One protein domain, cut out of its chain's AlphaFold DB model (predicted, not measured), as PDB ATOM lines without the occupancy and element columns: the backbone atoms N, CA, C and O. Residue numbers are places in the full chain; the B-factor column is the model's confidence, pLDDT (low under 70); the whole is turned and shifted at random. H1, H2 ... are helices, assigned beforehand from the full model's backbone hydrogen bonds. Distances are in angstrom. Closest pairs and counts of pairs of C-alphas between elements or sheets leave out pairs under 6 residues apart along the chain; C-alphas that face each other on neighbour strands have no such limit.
ATOM      1  N   PHE A  92     -19.800 -33.232   8.994       89.81
ATOM      2  CA  PHE A  92     -18.626 -33.930   8.488       89.81
ATOM      3  C   PHE A  92     -18.061 -34.881   9.538       89.81
ATOM      4  O   PHE A  92     -17.819 -36.053   9.244       89.81
ATOM      5  N   GLU A  93     -17.891 -34.409  10.772       88.19
ATOM      6  CA  GLU A  93     -17.434 -35.234  11.885       88.19
ATOM      7  C   GLU A  93     -18.386 -36.406  12.119       88.19
ATOM      8  O   GLU A  93     -17.931 -37.539  12.301       88.19
ATOM      9  N   GLY A  94     -19.701 -36.159  12.083       89.12
ATOM     10  CA  GLY A  94     -20.726 -37.192  12.236       89.12
ATOM     11  C   GLY A  94     -20.570 -38.297  11.193       89.12
ATOM     12  O   GLY A  94     -20.418 -39.469  11.543       89.12
ATOM     13  N   LYS A  95     -20.482 -37.918   9.915       88.56
ATOM     14  CA  LYS A  95     -20.297 -38.871   8.811       88.56
ATOM     15  C   LYS A  95     -18.969 -39.615   8.880       88.56
ATOM     16  O   LYS A  95     -18.919 -40.815   8.618       88.56
ATOM     17  N   MET A  96     -17.885 -38.947   9.265       86.62
ATOM     18  CA  MET A  96     -16.592 -39.615   9.432       86.62
ATOM     19  C   MET A  96     -16.614 -40.603  10.599       86.62
ATOM     20  O   MET A  96     -16.065 -41.698  10.478       86.62
ATOM     21  N   LYS A  97     -17.297 -40.273  11.699       87.50
ATOM     22  CA  LYS A  97     -17.472 -41.172  12.845       87.50
ATOM     23  C   LYS A  97     -18.266 -42.425  12.487       87.50
ATOM     24  O   LYS A  97     -17.939 -43.494  12.992       87.50
ATOM     25  N   GLU A  98     -19.250 -42.317  11.601       86.75
ATOM     26  CA  GLU A  98     -19.990 -43.469  11.067       86.75
ATOM     27  C   GLU A  98     -19.116 -44.370  10.183       86.75
ATOM     28  O   GLU A  98     -19.282 -45.588  10.204       86.75
ATOM     29  N   LEU A  99     -18.141 -43.807   9.461       83.94
ATOM     30  CA  LEU A  99     -17.204 -44.558   8.613       83.94
ATOM     31  C   LEU A  99     -16.035 -45.206   9.386       83.94
ATOM     32  O   LEU A  99     -15.380 -46.117   8.865       83.94
ATOM     33  N   LEU A 100     -15.749 -44.763  10.616       83.06
ATOM     34  CA  LEU A 100     -14.698 -45.331  11.474       83.06
ATOM     35  C   LEU A 100     -14.921 -46.812  11.840       83.06
ATOM     36  O   LEU A 100     -13.981 -47.590  11.647       83.06
ATOM     37  N   PRO A 101     -16.098 -47.245  12.345       83.62
ATOM     38  CA  PRO A 101     -16.325 -48.643  12.721       83.62
ATOM     39  C   PRO A 101     -16.468 -49.583  11.516       83.62
ATOM     40  O   PRO A 101     -16.365 -50.798  11.679       83.62
ATOM     41  N   VAL A 102     -16.692 -49.043  10.314       84.12
ATOM     42  CA  VAL A 102     -16.820 -49.823   9.077       84.12
ATOM     43  C   VAL A 102     -15.497 -50.527   8.765       84.12
ATOM     44  O   VAL A 102     -14.419 -49.930   8.873       84.12
ATOM     45  N   ARG A 103     -15.568 -51.805   8.369       83.69
ATOM     46  CA  ARG A 103     -14.394 -52.601   7.970       83.69
ATOM     47  C   ARG A 103     -13.690 -51.956   6.777       83.69
ATOM     48  O   ARG A 103     -14.315 -51.271   5.973       83.69
ATOM     49  N   LYS A 104     -12.379 -52.174   6.648       84.25
ATOM     50  CA  LYS A 104     -11.551 -51.505   5.629       84.25
ATOM     51  C   LYS A 104     -12.114 -51.705   4.218       84.25
ATOM     52  O   LYS A 104     -12.169 -50.749   3.454       84.25
ATOM     53  N   GLU A 105     -12.561 -52.912   3.898       83.62
ATOM     54  CA  GLU A 105     -13.094 -53.301   2.589       83.62
ATOM     55  C   GLU A 105     -14.404 -52.566   2.268       83.62
ATOM     56  O   GLU A 105     -14.582 -52.049   1.169       83.62
ATOM     57  N   GLU A 106     -15.295 -52.448   3.250       85.19
ATOM     58  CA  GLU A 106     -16.574 -51.743   3.112       85.19
ATOM     59  C   GLU A 106     -16.389 -50.214   3.108       85.19
ATOM     60  O   GLU A 106     -17.113 -49.485   2.435       85.19
ATOM     61  N   ARG A 107     -15.341 -49.705   3.763       84.69
ATOM     62  CA  ARG A 107     -14.962 -48.289   3.673       84.69
ATOM     63  C   ARG A 107     -14.503 -47.911   2.260       84.69
ATOM     64  O   ARG A 107     -14.822 -46.823   1.787       84.69
ATOM     65  N   TRP A 108     -13.791 -48.804   1.571       83.88
ATOM     66  CA  TRP A 108     -13.375 -48.575   0.183       83.88
ATOM     67  C   TRP A 108     -14.558 -48.516  -0.787       83.88
ATOM     68  O   TRP A 108     -14.556 -47.652  -1.661       83.88
ATOM     69  N   SER A 109     -15.594 -49.341  -0.604       86.38
ATOM     70  CA  SER A 109     -16.790 -49.281  -1.461       86.38
ATOM     71  C   SER A 109     -17.551 -47.958  -1.301       86.38
ATOM     72  O   SER A 109     -18.032 -47.392  -2.287       86.38
ATOM     73  N   ALA A 110     -17.594 -47.405  -0.082       86.44
ATOM     74  CA  ALA A 110     -18.152 -46.078   0.168       86.44
ATOM     75  C   ALA A 110     -17.371 -44.983  -0.575       86.44
ATOM     76  O   ALA A 110     -17.980 -44.090  -1.173       86.44
ATOM     77  N   TYR A 111     -16.037 -45.074  -0.595       87.19
ATOM     78  CA  TYR A 111     -15.206 -44.163  -1.377       87.19
ATOM     79  C   TYR A 111     -15.419 -44.331  -2.875       87.19
ATOM     80  O   TYR A 111     -15.568 -43.324  -3.555       87.19
ATOM     81  N   ASP A 112     -15.502 -45.550  -3.403       89.75
ATOM     82  CA  ASP A 112     -15.729 -45.758  -4.838       89.75
ATOM     83  C   ASP A 112     -17.090 -45.216  -5.296       89.75
ATOM     84  O   ASP A 112     -17.175 -44.570  -6.343       89.75
ATOM     85  N   ARG A 113     -18.135 -45.345  -4.470       88.81
ATOM     86  CA  ARG A 113     -19.420 -44.673  -4.721       88.81
ATOM     87  C   ARG A 113     -19.268 -43.149  -4.746       88.81
ATOM     88  O   ARG A 113     -19.795 -42.495  -5.643       88.81
ATOM     89  N   ALA A 114     -18.530 -42.582  -3.793       88.12
ATOM     90  CA  ALA A 114     -18.286 -41.142  -3.730       88.12
ATOM     91  C   ALA A 114     -17.409 -40.634  -4.892       88.12
ATOM     92  O   ALA A 114     -17.620 -39.521  -5.373       88.12
ATOM     93  N   LYS A 115     -16.468 -41.444  -5.395       89.88
ATOM     94  CA  LYS A 115     -15.679 -41.136  -6.598       89.88
ATOM     95  C   LYS A 115     -16.574 -40.983  -7.822       89.88
ATOM     96  O   LYS A 115     -16.401 -40.020  -8.560       89.88
ATOM     97  N   GLY A 116     -17.547 -41.881  -7.999       86.94
ATOM     98  CA  GLY A 116     -18.519 -41.810  -9.096       86.94
ATOM     99  C   GLY A 116     -19.421 -40.572  -9.044       86.94
ATOM    100  O   GLY A 116     -19.853 -40.088 -10.084       86.94
ATOM    101  N   ALA A 117     -19.665 -40.030  -7.848       87.50
ATOM    102  CA  ALA A 117     -20.427 -38.799  -7.656       87.50
ATOM    103  C   ALA A 117     -19.569 -37.517  -7.722       87.50
ATOM    104  O   ALA A 117     -20.126 -36.420  -7.759       87.50
ATOM    105  N   CYS A 118     -18.229 -37.610  -7.723       90.00
ATOM    106  CA  CYS A 118     -17.388 -36.411  -7.738       90.00
ATOM    107  C   CYS A 118     -17.341 -35.764  -9.127       90.00
ATOM    108  O   CYS A 118     -16.971 -36.395 -10.112       90.00
ATOM    109  N   ILE A 119     -17.528 -34.444  -9.171       91.38
ATOM    110  CA  ILE A 119     -17.286 -33.606 -10.360       91.38
ATOM    111  C   ILE A 119     -15.808 -33.207 -10.537       91.38
ATOM    112  O   ILE A 119     -15.483 -32.319 -11.322       91.38
ATOM    113  N   CYS A 120     -14.902 -33.848  -9.793       89.69
ATOM    114  CA  CYS A 120     -13.464 -33.593  -9.802       89.69
ATOM    115  C   CYS A 120     -12.873 -33.545 -11.233       89.69
ATOM    116  O   CYS A 120     -12.106 -32.620 -11.498       89.69
ATOM    117  N   PRO A 121     -13.251 -34.445 -12.173       89.19
ATOM    118  CA  PRO A 121     -12.721 -34.419 -13.541       89.19
ATOM    119  C   PRO A 121     -13.116 -33.188 -14.367       89.19
ATOM    120  O   PRO A 121     -12.467 -32.886 -15.363       89.19
ATOM    121  N   SER A 122     -14.172 -32.477 -13.967       89.25
ATOM    122  CA  SER A 122     -14.646 -31.250 -14.621       89.25
ATOM    123  C   SER A 122     -14.051 -29.977 -14.006       89.25
ATOM    124  O   SER A 122     -14.365 -28.874 -14.446       89.25
ATOM    125  N   CYS A 123     -13.226 -30.104 -12.963       91.00
ATOM    126  CA  CYS A 123     -12.633 -28.970 -12.265       91.00
ATOM    127  C   CYS A 123     -11.508 -28.327 -13.106       91.00
ATOM    128  O   CYS A 123     -10.675 -29.061 -13.639       91.00
ATOM    129  N   PRO A 124     -11.396 -26.986 -13.178       90.44
ATOM    130  CA  PRO A 124     -10.314 -26.308 -13.905       90.44
ATOM    131  C   PRO A 124      -8.901 -26.681 -13.425       90.44
ATOM    132  O   PRO A 124      -7.974 -26.823 -14.226       90.44
ATOM    133  N   SER A 125      -8.733 -26.889 -12.116       90.19
ATOM    134  CA  SER A 125      -7.473 -27.357 -11.527       90.19
ATOM    135  C   SER A 125      -7.145 -28.817 -11.858       90.19
ATOM    136  O   SER A 125      -5.993 -29.227 -11.705       90.19
ATOM    137  N   TYR A 126      -8.103 -29.604 -12.363       91.31
ATOM    138  CA  TYR A 126      -7.868 -30.995 -12.739       91.31
ATOM    139  C   TYR A 126      -6.909 -31.086 -13.929       91.31
ATOM    140  O   TYR A 126      -7.083 -30.432 -14.959       91.31
ATOM    141  N   SER A 127      -5.847 -31.872 -13.779       90.81
ATOM    142  CA  SER A 127      -4.829 -32.041 -14.815       90.81
ATOM    143  C   SER A 127      -4.932 -33.414 -15.473       90.81
ATOM    144  O   SER A 127      -5.431 -34.374 -14.889       90.81
ATOM    145  N   ILE A 128      -4.386 -33.522 -16.685       91.06
ATOM    146  CA  ILE A 128      -4.298 -34.791 -17.423       91.06
ATOM    147  C   ILE A 128      -3.504 -35.838 -16.615       91.06
ATOM    148  O   ILE A 128      -3.803 -37.025 -16.668       91.06
ATOM    149  N   CYS A 129      -2.537 -35.397 -15.800       92.38
ATOM    150  CA  CYS A 129      -1.809 -36.256 -14.862       92.38
ATOM    151  C   CYS A 129      -2.751 -36.897 -13.831       92.38
ATOM    152  O   CYS A 129      -2.715 -38.111 -13.635       92.38
ATOM    153  N   ALA A 130      -3.633 -36.101 -13.215       91.31
ATOM    154  CA  ALA A 130      -4.596 -36.606 -12.238       91.31
ATOM    155  C   ALA A 130      -5.602 -37.566 -12.894       91.31
ATOM    156  O   ALA A 130      -5.951 -38.585 -12.300       91.31
ATOM    157  N   GLN A 131      -5.995 -37.288 -14.142       90.50
ATOM    158  CA  GLN A 131      -6.836 -38.181 -14.941       90.50
ATOM    159  C   GLN A 131      -6.161 -39.527 -15.216       90.50
ATOM    160  O   GLN A 131      -6.782 -40.569 -15.018       90.50
ATOM    161  N   GLY A 132      -4.891 -39.516 -15.630       89.81
ATOM    162  CA  GLY A 132      -4.122 -40.733 -15.902       89.81
ATOM    163  C   GLY A 132      -3.930 -41.613 -14.666       89.81
ATOM    164  O   GLY A 132      -3.951 -42.835 -14.776       89.81
ATOM    165  N   ASN A 133      -3.816 -40.997 -13.488       88.75
ATOM    166  CA  ASN A 133      -3.706 -41.709 -12.214       88.75
ATOM    167  C   ASN A 133      -5.065 -42.074 -11.592       88.75
ATOM    168  O   ASN A 133      -5.100 -42.749 -10.563       88.75
ATOM    169  N   GLY A 134      -6.182 -41.605 -12.161       88.12
ATOM    170  CA  GLY A 134      -7.507 -41.751 -11.554       88.12
ATOM    171  C   GLY A 134      -7.620 -41.079 -10.180       88.12
ATOM    172  O   GLY A 134      -8.397 -41.523  -9.334       88.12
ATOM    173  N   GLU A 135      -6.832 -40.029  -9.933       90.81
ATOM    174  CA  GLU A 135      -6.879 -39.257  -8.694       90.81
ATOM    175  C   GLU A 135      -8.173 -38.442  -8.673       90.81
ATOM    176  O   GLU A 135      -8.401 -37.594  -9.530       90.81
ATOM    177  N   VAL A 136      -9.043 -38.710  -7.705       92.00
ATOM    178  CA  VAL A 136     -10.323 -38.019  -7.493       92.00
ATOM    179  C   VAL A 136     -10.642 -38.020  -5.996       92.00
ATOM    180  O   VAL A 136      -9.922 -38.626  -5.206       92.00
ATOM    181  N   LEU A 137     -11.741 -37.373  -5.594       92.50
ATOM    182  CA  LEU A 137     -12.224 -37.356  -4.207       92.50
ATOM    183  C   LEU A 137     -11.201 -36.763  -3.210       92.50
ATOM    184  O   LEU A 137     -11.074 -37.215  -2.072       92.50
ATOM    185  N   PHE A 138     -10.496 -35.706  -3.629       93.25
ATOM    186  CA  PHE A 138      -9.461 -35.037  -2.826       93.25
ATOM    187  C   PHE A 138      -9.969 -34.526  -1.466       93.25
ATOM    188  O   PHE A 138      -9.224 -34.483  -0.492       93.25
ATOM    189  N   CYS A 139     -11.258 -34.188  -1.366       92.19
ATOM    190  CA  CYS A 139     -11.879 -33.719  -0.126       92.19
ATOM    191  C   CYS A 139     -11.836 -34.731   1.027       92.19
ATOM    192  O   CYS A 139     -11.851 -34.320   2.186       92.19
ATOM    193  N   ILE A 140     -11.768 -36.030   0.715       90.19
ATOM    194  CA  ILE A 140     -11.671 -37.107   1.709       90.19
ATOM    195  C   ILE A 140     -10.290 -37.759   1.673       90.19
ATOM    196  O   ILE A 140      -9.706 -38.007   2.722       90.19
ATOM    197  N   LEU A 141      -9.783 -38.063   0.473       89.12
ATOM    198  CA  LEU A 141      -8.555 -38.843   0.304       89.12
ATOM    199  C   LEU A 141      -7.275 -38.022   0.518       89.12
ATOM    200  O   LEU A 141      -6.235 -38.612   0.796       89.12
ATOM    201  N   GLY A 142      -7.347 -36.692   0.415       89.19
ATOM    202  CA  GLY A 142      -6.198 -35.794   0.552       89.19
ATOM    203  C   GLY A 142      -5.800 -35.121  -0.760       89.19
ATOM    204  O   GLY A 142      -6.417 -35.340  -1.800       89.19
ATOM    205  N   MET A 143      -4.772 -34.272  -0.701       90.25
ATOM    206  CA  MET A 143      -4.279 -33.502  -1.849       90.25
ATOM    207  C   MET A 143      -3.544 -34.355  -2.893       90.25
ATOM    208  O   MET A 143      -3.023 -35.431  -2.594       90.25
ATOM    209  N   SER A 144      -3.437 -33.834  -4.119       89.00
ATOM    210  CA  SER A 144      -2.555 -34.403  -5.140       89.00
ATOM    211  C   SER A 144      -1.118 -33.947  -4.895       89.00
ATOM    212  O   SER A 144      -0.802 -32.767  -5.000       89.00
ATOM    213  N   PHE A 145      -0.211 -34.883  -4.617       84.62
ATOM    214  CA  PHE A 145       1.201 -34.553  -4.370       84.62
ATOM    215  C   PHE A 145       1.993 -34.224  -5.646       84.62
ATOM    216  O   PHE A 145       3.013 -33.532  -5.600       84.62
ATOM    217  N   ARG A 146       1.582 -34.769  -6.796       86.75
ATOM    218  CA  ARG A 146       2.357 -34.674  -8.046       86.75
ATOM    219  C   ARG A 146       1.639 -33.931  -9.160       86.75
ATOM    220  O   ARG A 146       2.305 -33.196  -9.881       86.75
ATOM    221  N   CYS A 147       0.332 -34.123  -9.316       89.50
ATOM    222  CA  CYS A 147      -0.367 -33.738 -10.538       89.50
ATOM    223  C   CYS A 147      -0.980 -32.338 -10.508       89.50
ATOM    224  O   CYS A 147      -1.138 -31.735 -11.572       89.50
ATOM    225  N   ILE A 148      -1.351 -31.828  -9.333       89.12
ATOM    226  CA  ILE A 148      -2.011 -30.525  -9.187       89.12
ATOM    227  C   ILE A 148      -1.154 -29.662  -8.261       89.12
ATOM    228  O   ILE A 148      -1.157 -29.852  -7.051       89.12
ATOM    229  N   ARG A 149      -0.376 -28.752  -8.855       86.12
ATOM    230  CA  ARG A 149       0.548 -27.846  -8.142       86.12
ATOM    231  C   ARG A 149       0.192 -26.368  -8.274       86.12
ATOM    232  O   ARG A 149       0.740 -25.547  -7.549       86.12
ATOM    233  N   GLU A 150      -0.695 -26.045  -9.205       84.75
ATOM    234  CA  GLU A 150      -1.106 -24.682  -9.517       84.75
ATOM    235  C   GLU A 150      -2.618 -24.566  -9.358       84.75
ATOM    236  O   GLU A 150      -3.365 -25.440  -9.811       84.75
ATOM    237  N   ASP A 151      -3.060 -23.472  -8.736       85.75
ATOM    238  CA  ASP A 151      -4.478 -23.174  -8.584       85.75
ATOM    239  C   ASP A 151      -5.019 -22.546  -9.868       85.75
ATOM    240  O   ASP A 151      -4.739 -21.387 -10.180       85.75
ATOM    241  N   ARG A 152      -5.796 -23.323 -10.625       87.31
ATOM    242  CA  ARG A 152      -6.515 -22.851 -11.819       87.31
ATOM    243  C   ARG A 152      -7.999 -22.605 -11.533       87.31
ATOM    244  O   ARG A 152      -8.764 -22.341 -12.458       87.31
ATOM    245  N   GLY A 153      -8.400 -22.661 -10.263       87.88
ATOM    246  CA  GLY A 153      -9.770 -22.501  -9.796       87.88
ATOM    247  C   GLY A 153     -10.433 -23.823  -9.410       87.88
ATOM    248  O   GLY A 153     -10.233 -24.867 -10.035       87.88
ATOM    249  N   CYS A 154     -11.272 -23.761  -8.374       88.69
ATOM    250  CA  CYS A 154     -11.969 -24.918  -7.822       88.69
ATOM    251  C   CYS A 154     -13.492 -24.750  -7.857       88.69
ATOM    252  O   CYS A 154     -14.035 -23.747  -7.403       88.69
ATOM    253  N   THR A 155     -14.188 -25.790  -8.319       90.81
ATOM    254  CA  THR A 155     -15.660 -25.869  -8.362       90.81
ATOM    255  C   THR A 155     -16.240 -26.762  -7.258       90.81
ATOM    256  O   THR A 155     -17.402 -27.155  -7.310       90.81
ATOM    257  N   CYS A 156     -15.450 -27.067  -6.218       89.12
ATOM    258  CA  CYS A 156     -15.846 -27.947  -5.112       89.12
ATOM    259  C   CYS A 156     -17.204 -27.602  -4.464       89.12
ATOM    260  O   CYS A 156     -17.954 -28.546  -4.228       89.12
ATOM    261  N   PRO A 157     -17.583 -26.323  -4.243       89.00
ATOM    262  CA  PRO A 157     -18.882 -25.986  -3.645       89.00
ATOM    263  C   PRO A 157     -20.105 -26.423  -4.469       89.00
ATOM    264  O   PRO A 157     -21.203 -26.533  -3.927       89.00
ATOM    265  N   GLN A 158     -19.937 -26.678  -5.772       89.81
ATOM    266  CA  GLN A 158     -21.001 -27.185  -6.648       89.81
ATOM    267  C   GLN A 158     -21.118 -28.716  -6.632       89.81
ATOM    268  O   GLN A 158     -22.045 -29.271  -7.215       89.81
ATOM    269  N   CYS A 159     -20.181 -29.417  -5.990       90.44
ATOM    270  CA  CYS A 159     -20.188 -30.870  -5.924       90.44
ATOM    271  C   CYS A 159     -21.275 -31.364  -4.959       90.44
ATOM    272  O   CYS A 159     -21.396 -30.870  -3.839       90.44
ATOM    273  N   THR A 160     -22.021 -32.398  -5.338       90.38
ATOM    274  CA  THR A 160     -23.018 -33.034  -4.459       90.38
ATOM    275  C   THR A 160     -22.372 -33.599  -3.196       90.38
ATOM    276  O   THR A 160     -22.849 -33.354  -2.090       90.38
ATOM    277  N   VAL A 161     -21.207 -34.243  -3.340       90.81
ATOM    278  CA  VAL A 161     -20.405 -34.774  -2.223       90.81
ATOM    279  C   VAL A 161     -20.018 -33.673  -1.230       90.81
ATOM    280  O   VAL A 161     -19.936 -33.930  -0.031       90.81
ATOM    281  N   TYR A 162     -19.816 -32.439  -1.704       91.12
ATOM    282  CA  TYR A 162     -19.479 -31.306  -0.841       91.12
ATOM    283  C   TYR A 162     -20.621 -30.973   0.120       91.12
ATOM    284  O   TYR A 162     -20.401 -30.828   1.324       91.12
ATOM    285  N   GLN A 163     -21.841 -30.891  -0.411       89.31
ATOM    286  CA  GLN A 163     -23.038 -30.585   0.370       89.31
ATOM    287  C   GLN A 163     -23.412 -31.749   1.281       89.31
ATOM    288  O   GLN A 163     -23.685 -31.548   2.461       89.31
ATOM    289  N   GLU A 164     -23.362 -32.976   0.760       89.94
ATOM    290  CA  GLU A 164     -23.670 -34.168   1.539       89.94
ATOM    291  C   GLU A 164     -22.733 -34.309   2.733       89.94
ATOM    292  O   GLU A 164     -23.194 -34.604   3.833       89.94
ATOM    293  N   LEU A 165     -21.425 -34.129   2.549       89.12
ATOM    294  CA  LEU A 165     -20.457 -34.285   3.634       89.12
ATOM    295  C   LEU A 165     -20.377 -33.073   4.566       89.12
ATOM    296  O   LEU A 165     -19.682 -33.160   5.571       89.12
ATOM    297  N   GLY A 166     -21.071 -31.970   4.268       90.69
ATOM    298  CA  GLY A 166     -20.983 -30.744   5.062       90.69
ATOM    299  C   GLY A 166     -19.569 -30.163   5.082       90.69
ATOM    300  O   GLY A 166     -19.070 -29.773   6.137       90.69
ATOM    301  N   LEU A 167     -18.898 -30.162   3.927       91.69
ATOM    302  CA  LEU A 167     -17.540 -29.638   3.810       91.69
ATOM    303  C   LEU A 167     -17.528 -28.112   3.964       91.69
ATOM    304  O   LEU A 167     -18.429 -27.414   3.496       91.69
ATOM    305  N   SER A 168     -16.482 -27.592   4.600       89.94
ATOM    306  CA  SER A 168     -16.298 -26.156   4.845       89.94
ATOM    307  C   SER A 168     -15.078 -25.579   4.124       89.94
ATOM    308  O   SER A 168     -14.984 -24.367   3.917       89.94
ATOM    309  N   GLY A 169     -14.107 -26.429   3.790       88.38
ATOM    310  CA  GLY A 169     -12.888 -26.064   3.089       88.38
ATOM    311  C   GLY A 169     -13.102 -25.847   1.597       88.38
ATOM    312  O   GLY A 169     -14.167 -26.076   1.037       88.38
ATOM    313  N   LYS A 170     -12.044 -25.420   0.922       88.62
ATOM    314  CA  LYS A 170     -11.986 -25.360  -0.542       88.62
ATOM    315  C   LYS A 170     -10.599 -25.778  -1.000       88.62
ATOM    316  O   LYS A 170      -9.703 -25.964  -0.185       88.62
ATOM    317  N   ASP A 171     -10.415 -25.942  -2.302       90.25
ATOM    318  CA  ASP A 171      -9.100 -26.230  -2.884       90.25
ATOM    319  C   ASP A 171      -8.455 -27.519  -2.330       90.25
ATOM    320  O   ASP A 171      -7.240 -27.603  -2.159       90.25
ATOM    321  N   PHE A 172      -9.272 -28.551  -2.065       92.25
ATOM    322  CA  PHE A 172      -8.821 -29.810  -1.450       92.25
ATOM    323  C   PHE A 172      -7.700 -30.518  -2.219       92.25
ATOM    324  O   PHE A 172      -6.883 -31.228  -1.640       92.25
ATOM    325  N   CYS A 173      -7.642 -30.306  -3.535       91.25
ATOM    326  CA  CYS A 173      -6.597 -30.855  -4.391       91.25
ATOM    327  C   CYS A 173      -5.188 -30.346  -4.053       91.25
ATOM    328  O   CYS A 173      -4.233 -31.046  -4.374       91.25
ATOM    329  N   MET A 174      -5.062 -29.184  -3.400       89.75
ATOM    330  CA  MET A 174      -3.778 -28.566  -3.041       89.75
ATOM    331  C   MET A 174      -3.610 -28.374  -1.534       89.75
ATOM    332  O   MET A 174      -2.518 -28.567  -1.017       89.75
ATOM    333  N   LYS A 175      -4.673 -27.985  -0.822       89.94
ATOM    334  CA  LYS A 175      -4.618 -27.654   0.615       89.94
ATOM    335  C   LYS A 175      -4.816 -28.856   1.540       89.94
ATOM    336  O   LYS A 175      -4.797 -28.694   2.753       89.94
ATOM    337  N   GLY A 176      -5.033 -30.044   0.982       91.38
ATOM    338  CA  GLY A 176      -5.327 -31.255   1.746       91.38
ATOM    339  C   GLY A 176      -6.823 -31.506   1.900       91.38
ATOM    340  O   GLY A 176      -7.661 -30.713   1.459       91.38
ATOM    341  N   SER A 177      -7.153 -32.644   2.509       93.38
ATOM    342  CA  SER A 177      -8.533 -33.055   2.777       93.38
ATOM    343  C   SER A 177      -9.237 -32.075   3.720       93.38
ATOM    344  O   SER A 177      -8.607 -31.233   4.357       93.38
ATOM    345  N   GLU A 178     -10.559 -32.191   3.857       92.88
ATOM    346  CA  GLU A 178     -11.315 -31.389   4.832       92.88
ATOM    347  C   GLU A 178     -10.758 -31.546   6.251       92.88
ATOM    348  O   GLU A 178     -10.666 -30.571   6.993       92.88
ATOM    349  N   LYS A 179     -10.322 -32.759   6.608       91.12
ATOM    350  CA  LYS A 179      -9.700 -33.025   7.903       91.12
ATOM    351  C   LYS A 179      -8.387 -32.257   8.066       91.12
ATOM    352  O   LYS A 179      -8.179 -31.654   9.114       91.12
ATOM    353  N   ASP A 180      -7.540 -32.262   7.040       91.50
ATOM    354  CA  ASP A 180      -6.247 -31.571   7.074       91.50
ATOM    355  C   ASP A 180      -6.460 -30.061   7.195       91.50
ATOM    356  O   ASP A 180      -5.915 -29.420   8.084       91.50
ATOM    357  N   GLN A 181      -7.349 -29.490   6.383       91.38
ATOM    358  CA  GLN A 181      -7.626 -28.054   6.430       91.38
ATOM    359  C   GLN A 181      -8.241 -27.604   7.758       91.38
ATOM    360  O   GLN A 181      -7.973 -26.493   8.210       91.38
ATOM    361  N   ARG A 182      -9.083 -28.432   8.384       90.25
ATOM    362  CA  ARG A 182      -9.621 -28.146   9.723       90.25
ATOM    363  C   ARG A 182      -8.540 -28.200  10.793       90.25
ATOM    364  O   ARG A 182      -8.543 -27.353  11.679       90.25
ATOM    365  N   TRP A 183      -7.623 -29.159  10.688       89.00
ATOM    366  CA  TRP A 183      -6.472 -29.247  11.578       89.00
ATOM    367  C   TRP A 183      -5.595 -27.996  11.469       89.00
ATOM    368  O   TRP A 183      -5.341 -27.352  12.480       89.00
ATOM    369  N   GLU A 184      -5.244 -27.583  10.249       87.88
ATOM    370  CA  GLU A 184      -4.454 -26.367  10.002       87.88
ATOM    371  C   GLU A 184      -5.145 -25.101  10.536       87.88
ATOM    372  O   GLU A 184      -4.507 -24.262  11.165       87.88
ATOM    373  N   LYS A 185      -6.467 -24.971  10.353       85.56
ATOM    374  CA  LYS A 185      -7.244 -23.840  10.899       85.56
ATOM    375  C   LYS A 185      -7.256 -23.794  12.428       85.56
ATOM    376  O   LYS A 185      -7.418 -22.714  12.976       85.56
ATOM    377  N   GLY A 186      -7.146 -24.937  13.103       80.94
ATOM    378  CA  GLY A 186      -7.126 -25.009  14.566       80.94
ATOM    379  C   GLY A 186      -5.772 -24.666  15.191       80.94
ATOM    380  O   GLY A 186      -5.696 -24.521  16.408       80.94
ATOM    381  N   LEU A 187      -4.711 -24.568  14.382       75.69
ATOM    382  CA  LEU A 187      -3.357 -24.235  14.832       75.69
ATOM    383  C   LEU A 187      -3.027 -22.735  14.751       75.69
ATOM    384  O   LEU A 187      -2.003 -22.329  15.302       75.69
ATOM    385  N   GLY A 188      -3.842 -21.940  14.050       50.97
ATOM    386  CA  GLY A 188      -3.673 -20.488  13.885       50.97
ATOM    387  C   GLY A 188      -4.559 -19.684  14.822       50.97
ATOM    388  O   GLY A 188      -4.086 -18.617  15.271       50.97
TER     389      GLY A 188
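This is residues 92 to 188 of the 188 residues of the protein "DUF2769 domain-containing protein" of Methanolinea sp (UniProt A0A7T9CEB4). Picture a body of seven mostly short helices joined by loops, with the small helix H4 at its middle. The longest helix, H2, runs along one side and makes a corner with H1 at one end, while H3 lies at the other end. H6 packs on H4, and H7 begins beside H4 and points outward on the side away from H2; the unnamed stretch 142 to 159 sweeps round the end away from H1 and comes back to H5, which sits near H4 between H1 and the last part of H2. The printed part has 97 residues with seven named helices, H1 to H7 in chain order, and no named strand; its class is all helix, with 50 residues in named elements. The whole is compact, with a radius of gyration of the C-alphas of 13.2 A, and spans 36 by 34 by 23 A.

Start at H1, residues 92 to 99, and go on to H2, residues 104 to 117: the two are close but not clearly touching, their closest C-alphas being those of Leu 99 and Arg 107, 6.6 A apart. They run opposite ways at a steep tilt of 48 degrees. Next look at H3, residues 128 to 132, which touches no helix. H4, residues 138 to 141, has its centre 2.3 A from the mean of the C-alphas, the nearest of the seven. H2 and H4 are only just apart, their closest C-alphas being 8.5 A from each other. Go on to H5, residues 160 to 165, which only just touches H2, with 3 pairs of C-alphas within 8 A. H2 does this with residues 114 to 117 alone, and the closest C-alphas are those of Ala 117 and Val 161, 6.8 A apart. H2 and H5 run opposite ways at a steep tilt of 39 degrees. H1 and H5 are close but not clearly touching and about perpendicular, at 84 degrees; here the closest C-alphas are those of Phe 92 and Leu 165, 5.2 A apart. H4 and H5 are near each other, with 5 pairs of C-alphas within 10 A. H6, residues 172 to 175, touches H4, and the closest C-alphas are those of Cys 139 and Phe 172, 5.1 A apart. H7, residues 178 to 186, only just touches H4, with 3 pairs within 8 A; its closest C-alphas there are those of Cys 139 and Glu 178, 5.5 A apart. On the backbone, every O i to N i+4 pair is within hydrogen-bond range in H1, H2, H3, H5 and H7. H4 and H6 are too short for such a pair, and in each the one O i to N i+3 pair is out of range.

Find C-alpha 92 at (-18.626, -33.930, 8.488), where H1 begins its 10.7 A. H2 runs 20.4 A from C-alpha 104 at (-11.551, -51.505, 5.629) to C-alpha 117. H3 is 6.1 A long, H4 5.0 A, H5 8.6 A and H6 5.2 A. H7 covers 12.4 A and ends at C-alpha 186, at (-7.126, -25.009, 14.566).

The two C-alphas farthest apart are those of Pro 101 and Arg 152, at 36.9 A. The printed part has no cut and ends at residue 188, the chain's last. The link from H4 to H5, 18 residues, is long. The mean pLDDT of the printed part is 88.3, and residue 188 alone is under 70.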